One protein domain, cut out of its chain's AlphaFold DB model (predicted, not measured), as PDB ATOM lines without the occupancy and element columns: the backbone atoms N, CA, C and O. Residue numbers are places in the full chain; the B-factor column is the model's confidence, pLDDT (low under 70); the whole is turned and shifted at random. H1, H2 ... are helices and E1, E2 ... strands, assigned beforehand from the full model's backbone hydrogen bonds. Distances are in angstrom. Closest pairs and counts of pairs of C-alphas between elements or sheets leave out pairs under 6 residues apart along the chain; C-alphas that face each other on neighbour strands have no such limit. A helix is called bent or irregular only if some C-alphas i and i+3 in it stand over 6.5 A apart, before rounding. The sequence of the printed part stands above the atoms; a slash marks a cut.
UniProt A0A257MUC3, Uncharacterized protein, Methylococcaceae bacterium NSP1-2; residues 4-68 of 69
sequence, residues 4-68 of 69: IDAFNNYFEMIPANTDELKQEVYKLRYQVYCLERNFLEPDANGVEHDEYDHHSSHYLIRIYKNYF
ATOM      1  N   ILE A   4      61.021  98.618  70.244       92.56
ATOM      2  CA  ILE A   4      59.980  97.709  69.760       92.56
ATOM      3  C   ILE A   4      58.595  98.254  70.116       92.56
ATOM      4  O   ILE A   4      57.722  98.303  69.257       92.56
ATOM      5  N   ASP A   5      58.407  98.741  71.344       91.81
ATOM      6  CA  ASP A   5      57.132  99.336  71.763       91.81
ATOM      7  C   ASP A   5      56.807 100.596  70.950       91.81
ATOM      8  O   ASP A   5      55.663 100.808  70.562       91.81
ATOM      9  N   ALA A   6      57.811 101.435  70.672       92.06
ATOM     10  CA  ALA A   6      57.629 102.634  69.863       92.06
ATOM     11  C   ALA A   6      57.275 102.297  68.405       92.06
ATOM     12  O   ALA A   6      56.381 102.923  67.840       92.06
ATOM     13  N   PHE A   7      57.938 101.299  67.814       92.81
ATOM     14  CA  PHE A   7      57.643 100.813  66.466       92.81
ATOM     15  C   PHE A   7      56.213 100.269  66.369       92.81
ATOM     16  O   PHE A   7      55.446 100.702  65.510       92.81
ATOM     17  N   ASN A   8      55.830  99.409  67.318       91.94
ATOM     18  CA  ASN A   8      54.518  98.762  67.370       91.94
ATOM     19  C   ASN A   8      53.353  99.728  67.653       91.94
ATOM     20  O   ASN A   8      52.202  99.310  67.596       91.94
ATOM     21  N   ASN A   9      53.606 101.007  67.954       91.38
ATOM     22  CA  ASN A   9      52.535 102.007  68.029       91.38
ATOM     23  C   ASN A   9      52.052 102.454  66.645       91.38
ATOM     24  O   ASN A   9      50.916 102.896  66.511       91.38
ATOM     25  N   TYR A  10      52.907 102.378  65.626       92.25
ATOM     26  CA  TYR A  10      52.626 102.933  64.298       92.25
ATOM     27  C   TYR A  10      52.650 101.878  63.202       92.25
ATOM     28  O   TYR A  10      51.941 102.022  62.204       92.25
ATOM     29  N   PHE A  11      53.456 100.837  63.389       94.94
ATOM     30  CA  PHE A  11      53.741  99.849  62.372       94.94
ATOM     31  C   PHE A  11      53.492  98.432  62.871       94.94
ATOM     32  O   PHE A  11      53.747  98.107  64.028       94.94
ATOM     33  N   GLU A  12      53.093  97.569  61.947       94.25
ATOM     34  CA  GLU A  12      53.107  96.122  62.117       94.25
ATOM     35  C   GLU A  12      54.110  95.489  61.147       94.25
ATOM     36  O   GLU A  12      54.194  95.877  59.979       94.25
ATOM     37  N   MET A  13      54.867  94.499  61.633       95.50
ATOM     38  CA  MET A  13      55.642  93.602  60.775       95.50
ATOM     39  C   MET A  13      54.822  92.353  60.480       95.50
ATOM     40  O   MET A  13      54.476  91.601  61.392       95.50
ATOM     41  N   ILE A  14      54.556  92.107  59.204       97.00
ATOM     42  CA  ILE A  14      53.802  90.944  58.745       97.00
ATOM     43  C   ILE A  14      54.767  89.975  58.063       97.00
ATOM     44  O   ILE A  14      55.358  90.350  57.048       97.00
ATOM     45  N   PRO A  15      54.929  88.739  58.568       97.94
ATOM     46  CA  PRO A  15      55.654  87.709  57.837       97.94
ATOM     47  C   PRO A  15      54.885  87.351  56.559       97.94
ATOM     48  O   PRO A  15      53.725  86.949  56.615       97.94
ATOM     49  N   ALA A  16      55.534  87.472  55.405       98.06
ATOM     50  CA  ALA A  16      54.971  87.104  54.110       98.06
ATOM     51  C   ALA A  16      55.220  85.612  53.832       98.06
ATOM     52  O   ALA A  16      56.076  85.219  53.040       98.06
ATOM     53  N   ASN A  17      54.491  84.762  54.556       97.19
ATOM     54  CA  ASN A  17      54.617  83.304  54.510       97.19
ATOM     55  C   ASN A  17      53.551  82.608  53.644       97.19
ATOM     56  O   ASN A  17      53.550  81.381  53.571       97.19
ATOM     57  N   THR A  18      52.684  83.372  52.978       97.81
ATOM     58  CA  THR A  18      51.764  82.881  51.943       97.81
ATOM     59  C   THR A  18      52.174  83.422  50.579       97.81
ATOM     60  O   THR A  18      52.858  84.447  50.494       97.81
ATOM     61  N   ASP A  19      51.757  82.753  49.506       96.88
ATOM     62  CA  ASP A  19      52.089  83.175  48.143       96.88
ATOM     63  C   ASP A  19      51.486  84.548  47.816       96.88
ATOM     64  O   ASP A  19      52.127  85.368  47.162       96.88
ATOM     65  N   GLU A  20      50.302  84.860  48.352       98.00
ATOM     66  CA  GLU A  20      49.658  86.164  48.179       98.00
ATOM     67  C   GLU A  20      50.479  87.288  48.822       98.00
ATOM     68  O   GLU A  20      50.699  88.327  48.201       98.00
ATOM     69  N   LEU A  21      50.974  87.077  50.048       97.88
ATOM     70  CA  LEU A  21      51.797  88.068  50.742       97.88
ATOM     71  C   LEU A  21      53.183  88.209  50.104       97.88
ATOM     72  O   LEU A  21      53.707  89.319  50.029       97.88
ATOM     73  N   LYS A  22      53.777  87.117  49.607       97.56
ATOM     74  CA  LYS A  22      55.030  87.188  48.837       97.56
ATOM     75  C   LYS A  22      54.844  87.973  47.545       97.56
ATOM     76  O   LYS A  22      55.681  88.806  47.214       97.56
ATOM     77  N   GLN A  23      53.713  87.790  46.867       97.69
ATOM     78  CA  GLN A  23      53.402  88.560  45.670       97.69
ATOM     79  C   GLN A  23      53.288  90.063  45.959       97.69
ATOM     80  O   GLN A  23      53.694  90.876  45.129       97.69
ATOM     81  N   GLU A  24      52.769  90.460  47.125       98.06
ATOM     82  CA  GLU A  24      52.803  91.864  47.557       98.06
ATOM     83  C   GLU A  24      54.237  92.374  47.759       98.06
ATOM     84  O   GLU A  24      54.547  93.485  47.329       98.06
ATOM     85  N   VAL A  25      55.122  91.566  48.353       98.12
ATOM     86  CA  VAL A  25      56.545  91.908  48.519       98.12
ATOM     87  C   VAL A  25      57.214  92.133  47.163       98.12
ATOM     88  O   VAL A  25      57.837  93.175  46.968       98.12
ATOM     89  N   TYR A  26      57.036  91.221  46.204       98.00
ATOM     90  CA  TYR A  26      57.655  91.341  44.878       98.00
ATOM     91  C   TYR A  26      57.140  92.551  44.092       98.00
ATOM     92  O   TYR A  26      57.909  93.233  43.415       98.00
ATOM     93  N   LYS A  27      55.848  92.874  44.216       98.19
ATOM     94  CA  LYS A  27      55.269  94.090  43.622       98.19
ATOM     95  C   LYS A  27      55.809  95.364  44.267       98.19
ATOM     96  O   LYS A  27      56.078  96.335  43.564       98.19
ATOM     97  N   LEU A  28      55.968  95.377  45.591       97.94
ATOM     98  CA  LEU A  28      56.527  96.528  46.300       97.94
ATOM     99  C   LEU A  28      57.994  96.749  45.918       97.94
ATOM    100  O   LEU A  28      58.393  97.878  45.641       97.94
ATOM    101  N   ARG A  29      58.783  95.673  45.855       98.00
ATOM    102  CA  ARG A  29      60.171  95.729  45.390       98.00
ATOM    103  C   ARG A  29      60.261  96.232  43.951       98.00
ATOM    104  O   ARG A  29      61.058  97.125  43.697       98.00
ATOM    105  N   TYR A  30      59.391  95.770  43.052       98.44
ATOM    106  CA  TYR A  30      59.304  96.283  41.680       98.44
ATOM    107  C   TYR A  30      59.016  97.785  41.631       98.44
ATOM    108  O   TYR A  30      59.735  98.540  40.977       98.44
ATOM    109  N   GLN A  31      57.999  98.233  42.371       98.31
ATOM    110  CA  GLN A  31      57.644  99.647  42.460       98.31
ATOM    111  C   GLN A  31      58.848 100.495  42.901       98.31
ATOM    112  O   GLN A  31      59.152 101.509  42.279       98.31
ATOM    113  N   VAL A  32      59.575 100.068  43.935       97.81
ATOM    114  CA  VAL A  32      60.701 100.842  44.464       97.81
ATOM    115  C   VAL A  32      61.944 100.704  43.583       97.81
ATOM    116  O   VAL A  32      62.483 101.707  43.125       97.81
ATOM    117  N   TYR A  33      62.430  99.488  43.344       97.75
ATOM    118  CA  TYR A  33      63.718  99.248  42.692       97.75
ATOM    119  C   TYR A  33      63.687  99.475  41.185       97.75
ATOM    120  O   TYR A  33      64.667  99.999  40.658       97.75
ATOM    121  N   CYS A  34      62.588  99.150  40.503       97.50
ATOM    122  CA  CYS A  34      62.490  99.330  39.055       97.50
ATOM    123  C   CYS A  34      61.902 100.691  38.686       97.50
ATOM    124  O   CYS A  34      62.482 101.394  37.867       97.50
ATOM    125  N   LEU A  35      60.766 101.079  39.283       97.31
ATOM    126  CA  LEU A  35      60.016 102.255  38.818       97.31
ATOM    127  C   LEU A  35      60.423 103.572  39.488       97.31
ATOM    128  O   LEU A  35      60.500 104.600  38.820       97.31
ATOM    129  N   GLU A  36      60.639 103.579  40.803       98.06
ATOM    130  CA  GLU A  36      60.950 104.814  41.536       98.06
ATOM    131  C   GLU A  36      62.447 105.125  41.576       98.06
ATOM    132  O   GLU A  36      62.843 106.293  41.599       98.06
ATOM    133  N   ARG A  37      63.286 104.087  41.654       97.69
ATOM    134  CA  ARG A  37      64.734 104.229  41.859       97.69
ATOM    135  C   ARG A  37      65.575 103.885  40.634       97.69
ATOM    136  O   ARG A  37      66.740 104.273  40.621       97.69
ATOM    137  N   ASN A  38      65.014 103.201  39.635       96.50
ATOM    138  CA  ASN A  38      65.717 102.719  38.437       96.50
ATOM    139  C   ASN A  38      67.028 101.977  38.767       96.50
ATOM    140  O   ASN A  38      68.041 102.136  38.087       96.50
ATOM    141  N   PHE A  39      67.039 101.215  39.861       97.12
ATOM    142  CA  PHE A  39      68.172 100.374  40.251       97.12
ATOM    143  C   PHE A  39      68.219  99.076  39.449       97.12
ATOM    144  O   PHE A  39      69.301  98.540  39.227       97.12
ATOM    145  N   LEU A  40      67.054  98.583  39.030       96.25
ATOM    146  CA  LEU A  40      66.887  97.372  38.237       96.25
ATOM    147  C   LEU A  40      66.003  97.670  37.025       96.25
ATOM    148  O   LEU A  40      65.134  98.539  37.083       96.25
ATOM    149  N   GLU A  41      66.204  96.930  35.939       95.19
ATOM    150  CA  GLU A  41      65.349  97.041  34.755       95.19
ATOM    151  C   GLU A  41      63.949  96.473  35.051       95.19
ATOM    152  O   GLU A  41      63.841  95.414  35.677       95.19
ATOM    153  N   PRO A  42      62.868  97.149  34.628       93.38
ATOM    154  CA  PRO A  42      61.513  96.664  34.842       93.38
ATOM    155  C   PRO A  42      61.220  95.417  33.999       93.38
ATOM    156  O   PRO A  42      61.472  95.381  32.793       93.38
ATOM    157  N   ASP A  43      60.637  94.402  34.635       89.75
ATOM    158  CA  ASP A  43      60.126  93.204  33.978       89.75
ATOM    159  C   ASP A  43      58.693  93.403  33.427       89.75
ATOM    160  O   ASP A  43      57.973  94.335  33.791       89.75
ATOM    161  N   ALA A  44      58.258  92.513  32.529       90.75
ATOM    162  CA  ALA A  44      56.916  92.581  31.939       90.75
ATOM    163  C   ALA A  44      55.794  92.083  32.875       90.75
ATOM    164  O   ALA A  44      54.618  92.314  32.591       90.75
ATOM    165  N   ASN A  45      56.132  91.387  33.963       93.12
ATOM    166  CA  ASN A  45      55.171  90.810  34.901       93.12
ATOM    167  C   ASN A  45      54.816  91.773  36.048       93.12
ATOM    168  O   ASN A  45      53.893  91.494  36.818       93.12
ATOM    169  N   GLY A  46      55.512  92.907  36.155       96.19
ATOM    170  CA  GLY A  46      55.307  93.920  37.184       96.19
ATOM    171  C   GLY A  46      55.741  93.459  38.574       96.19
ATOM    172  O   GLY A  46      55.120  93.852  39.566       96.19
ATOM    173  N   VAL A  47      56.750  92.590  38.649       97.62
ATOM    174  CA  VAL A  47      57.298  92.070  39.905       97.62
ATOM    175  C   VAL A  47      58.818  92.054  39.870       97.62
ATOM    176  O   VAL A  47      59.432  91.937  38.817       97.62
ATOM    177  N   GLU A  48      59.429  92.170  41.043       97.81
ATOM    178  CA  GLU A  48      60.870  92.044  41.205       97.81
ATOM    179  C   GLU A  48      61.140  90.898  42.167       97.81
ATOM    180  O   GLU A  48      60.628  90.875  43.291       97.81
ATOM    181  N   HIS A  49      61.899  89.927  41.673       95.69
ATOM    182  CA  HIS A  49      62.380  88.791  42.431       95.69
ATOM    183  C   HIS A  49      63.702  88.282  41.836       95.69
ATOM    184  O   HIS A  49      63.967  88.454  40.644       95.69
ATOM    185  N   ASP A  50      64.497  87.588  42.644       94.75
ATOM    186  CA  ASP A  50      65.783  87.011  42.260       94.75
ATOM    187  C   ASP A  50      65.937  85.549  42.725       94.75
ATOM    188  O   ASP A  50      64.997  84.910  43.209       94.75
ATOM    189  N   GLU A  51      67.129  84.982  42.529       96.25
ATOM    190  CA  GLU A  51      67.446  83.595  42.890       96.25
ATOM    191  C   GLU A  51      67.494  83.335  44.410       96.25
ATOM    192  O   GLU A  51      67.362  82.188  44.845       96.25
ATOM    193  N   TYR A  52      67.637  84.375  45.235       96.38
ATOM    194  CA  TYR A  52      67.735  84.265  46.693       96.38
ATOM    195  C   TYR A  52      66.369  84.274  47.380       96.38
ATOM    196  O   TYR A  52      66.244  83.868  48.543       96.38
ATOM    197  N   ASP A  53      65.317  84.683  46.675       95.62
ATOM    198  CA  ASP A  53      63.984  84.833  47.250       95.62
ATOM    199  C   ASP A  53      63.368  83.530  47.748       95.62
ATOM    200  O   ASP A  53      62.581  83.552  48.698       95.62
ATOM    201  N   HIS A  54      63.764  82.392  47.174       94.38
ATOM    202  CA  HIS A  54      63.310  81.076  47.624       94.38
ATOM    203  C   HIS A  54      63.820  80.714  49.030       94.38
ATOM    204  O   HIS A  54      63.152  79.985  49.763       94.38
ATOM    205  N   HIS A  55      64.980  81.245  49.426       95.69
ATOM    206  CA  HIS A  55      65.614  80.978  50.720       95.69
ATOM    207  C   HIS A  55      65.465  82.132  51.722       95.69
ATOM    208  O   HIS A  55      65.932  82.033  52.858       95.69
ATOM    209  N   SER A  56      64.808  83.218  51.316       96.19
ATOM    210  CA  SER A  56      64.665  84.430  52.117       96.19
ATOM    211  C   SER A  56      63.407  84.417  52.985       96.19
ATOM    212  O   SER A  56      62.356  83.894  52.609       96.19
ATOM    213  N   SER A  57      63.507  85.040  54.162       97.44
ATOM    214  CA  SER A  57      62.331  85.386  54.964       97.44
ATOM    215  C   SER A  57      61.808  86.746  54.523       97.44
ATOM    216  O   SER A  57      62.499  87.754  54.644       97.44
ATOM    217  N   HIS A  58      60.577  86.761  54.028       97.88
ATOM    218  CA  HIS A  58      59.932  87.958  53.502       97.88
ATOM    219  C   HIS A  58      59.063  88.617  54.569       97.88
ATOM    220  O   HIS A  58      58.337  87.931  55.291       97.88
ATOM    221  N   TYR A  59      59.107  89.946  54.647       98.00
ATOM    222  CA  TYR A  59      58.297  90.728  55.577       98.00
ATOM    223  C   TYR A  59      57.739  91.975  54.900       98.00
ATOM    224  O   TYR A  59      58.418  92.628  54.111       98.00
ATOM    225  N   LEU A  60      56.512  92.329  55.268       97.56
ATOM    226  CA  LEU A  60      55.899  93.615  54.960       97.56
ATOM    227  C   LEU A  60      55.872  94.468  56.226       97.56
ATOM    228  O   LEU A  60      55.561  93.968  57.307       97.56
ATOM    229  N   ILE A  61      56.144  95.763  56.080       96.38
ATOM    230  CA  ILE A  61      55.898  96.756  57.129       96.38
ATOM    231  C   ILE A  61      54.675  97.562  56.709       96.38
ATOM    232  O   ILE A  61      54.672  98.167  55.637       96.38
ATOM    233  N   ARG A  62      53.632  97.573  57.541       93.62
ATOM    234  CA  ARG A  62      52.405  98.339  57.282       93.62
ATOM    235  C   ARG A  62      52.176  99.361  58.381       93.62
ATOM    236  O   ARG A  62      52.437  99.084  59.545       93.62
ATOM    237  N   ILE A  63      51.679 100.537  58.003       93.69
ATOM    238  CA  ILE A  63      51.201 101.555  58.945       93.69
ATOM    239  C   ILE A  63      49.760 101.216  59.327       93.69
ATOM    240  O   ILE A  63      48.959 100.870  58.452       93.69
ATOM    241  N   TYR A  64      49.398 101.347  60.605       86.44
ATOM    242  CA  TYR A  64      48.009 101.133  61.010       86.44
ATOM    243  C   TYR A  64      47.066 102.184  60.396       86.44
ATOM    244  O   TYR A  64      47.325 103.388  60.417       86.44
ATOM    245  N   LYS A  65      45.931 101.726  59.849       67.56
ATOM    246  CA  LYS A  65      44.991 102.563  59.072       67.56
ATOM    247  C   LYS A  65      44.396 103.741  59.851       67.56
ATOM    248  O   LYS A  65      44.045 104.742  59.247       67.56
ATOM    249  N   ASN A  66      44.307 103.641  61.173       71.12
ATOM    250  CA  ASN A  66      43.826 104.695  62.074       71.12
ATOM    251  C   ASN A  66      44.766 105.913  62.180       71.12
ATOM    252  O   ASN A  66      44.419 106.869  62.868       71.12
ATOM    253  N   TYR A  67      45.923 105.893  61.509       65.69
ATOM    254  CA  TYR A  67      46.840 107.033  61.408       65.69
ATOM    255  C   TYR A  67      46.740 107.803  60.080       65.69
ATOM    256  O   TYR A  67      47.488 108.762  59.889       65.69
ATOM    257  N   PHE A  68      45.818 107.432  59.183       62.34
ATOM    258  CA  PHE A  68      45.512 108.204  57.976       62.34
ATOM    259  C   PHE A  68      44.116 108.846  58.102       62.34
ATOM    260  O   PHE A  68      43.183 108.139  58.493       62.34
TER     261      PHE A  68
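Overview. This is residues 4 to 68 of the 69 residues of an uncharacterized protein of Methylococcaceae bacterium NSP1-2 (UniProt A0A257MUC3). A narrow ribbon of two antiparallel strands, E1 and E2, has one long helix, H2, near it, mostly by E2, and the short helix H1 lies just before E1, away from H2. A long stretch with no named element, residues 37 to 58, folds back from the end of H2 to the beginning of E2. The printed part has 65 residues with two named helices and two named strands, in the order H1, E1, H2, E2; the class is mixed, helices and strands, with under half of the residues in named elements. The whole is loose, with a radius of gyration of the C-alphas of 13.6 A and spans of 38 by 26 by 18 A.

Arrangement. Look first at E1, residues 11 to 15, and E2, residues 59 to 63, antiparallel neighbours with 156 degrees between their directions. C-alphas 13 and 61 face each other at 4.8 A; N 14 and O 60, 2.8 A, and N 62 and O 12, 3.0 A, are within hydrogen-bond range. Next find H2, residues 19 to 36: its closest C-alphas to E2 are those of Val 25 and Leu 60, 6.7 A. H1, residues 4 to 7, is apart from H2 and E2. In H2, 13 of 14 O i to N i+4 pairs are within hydrogen-bond range; H1 is too short for such a pair.

Along the chain. Find C-alpha 11 at (53.741, 99.849, 62.372); from there E1 runs 13.1 A. E2 runs 13.4 A, to C-alpha 63 at (51.201, 101.555, 58.945). H2 runs 24.3 A from C-alpha 19 at (52.089, 83.175, 48.143); it is neither bent nor irregular, but only just: C-alphas 33 and 36 are 6.3 A apart. H1 spans 5.1 A.

Size, cuts and confidence. The two C-alphas farthest apart, those of Asp 5 and Ala 44, are 40.4 A apart. The printed part has no cut. The link from H2 to E2, 22 residues, is long; those from H1 to E1 and E1 to H2 are tight. The mean pLDDT of the printed part is 94.0; look for values under 70 at residues 65, 67 and 68.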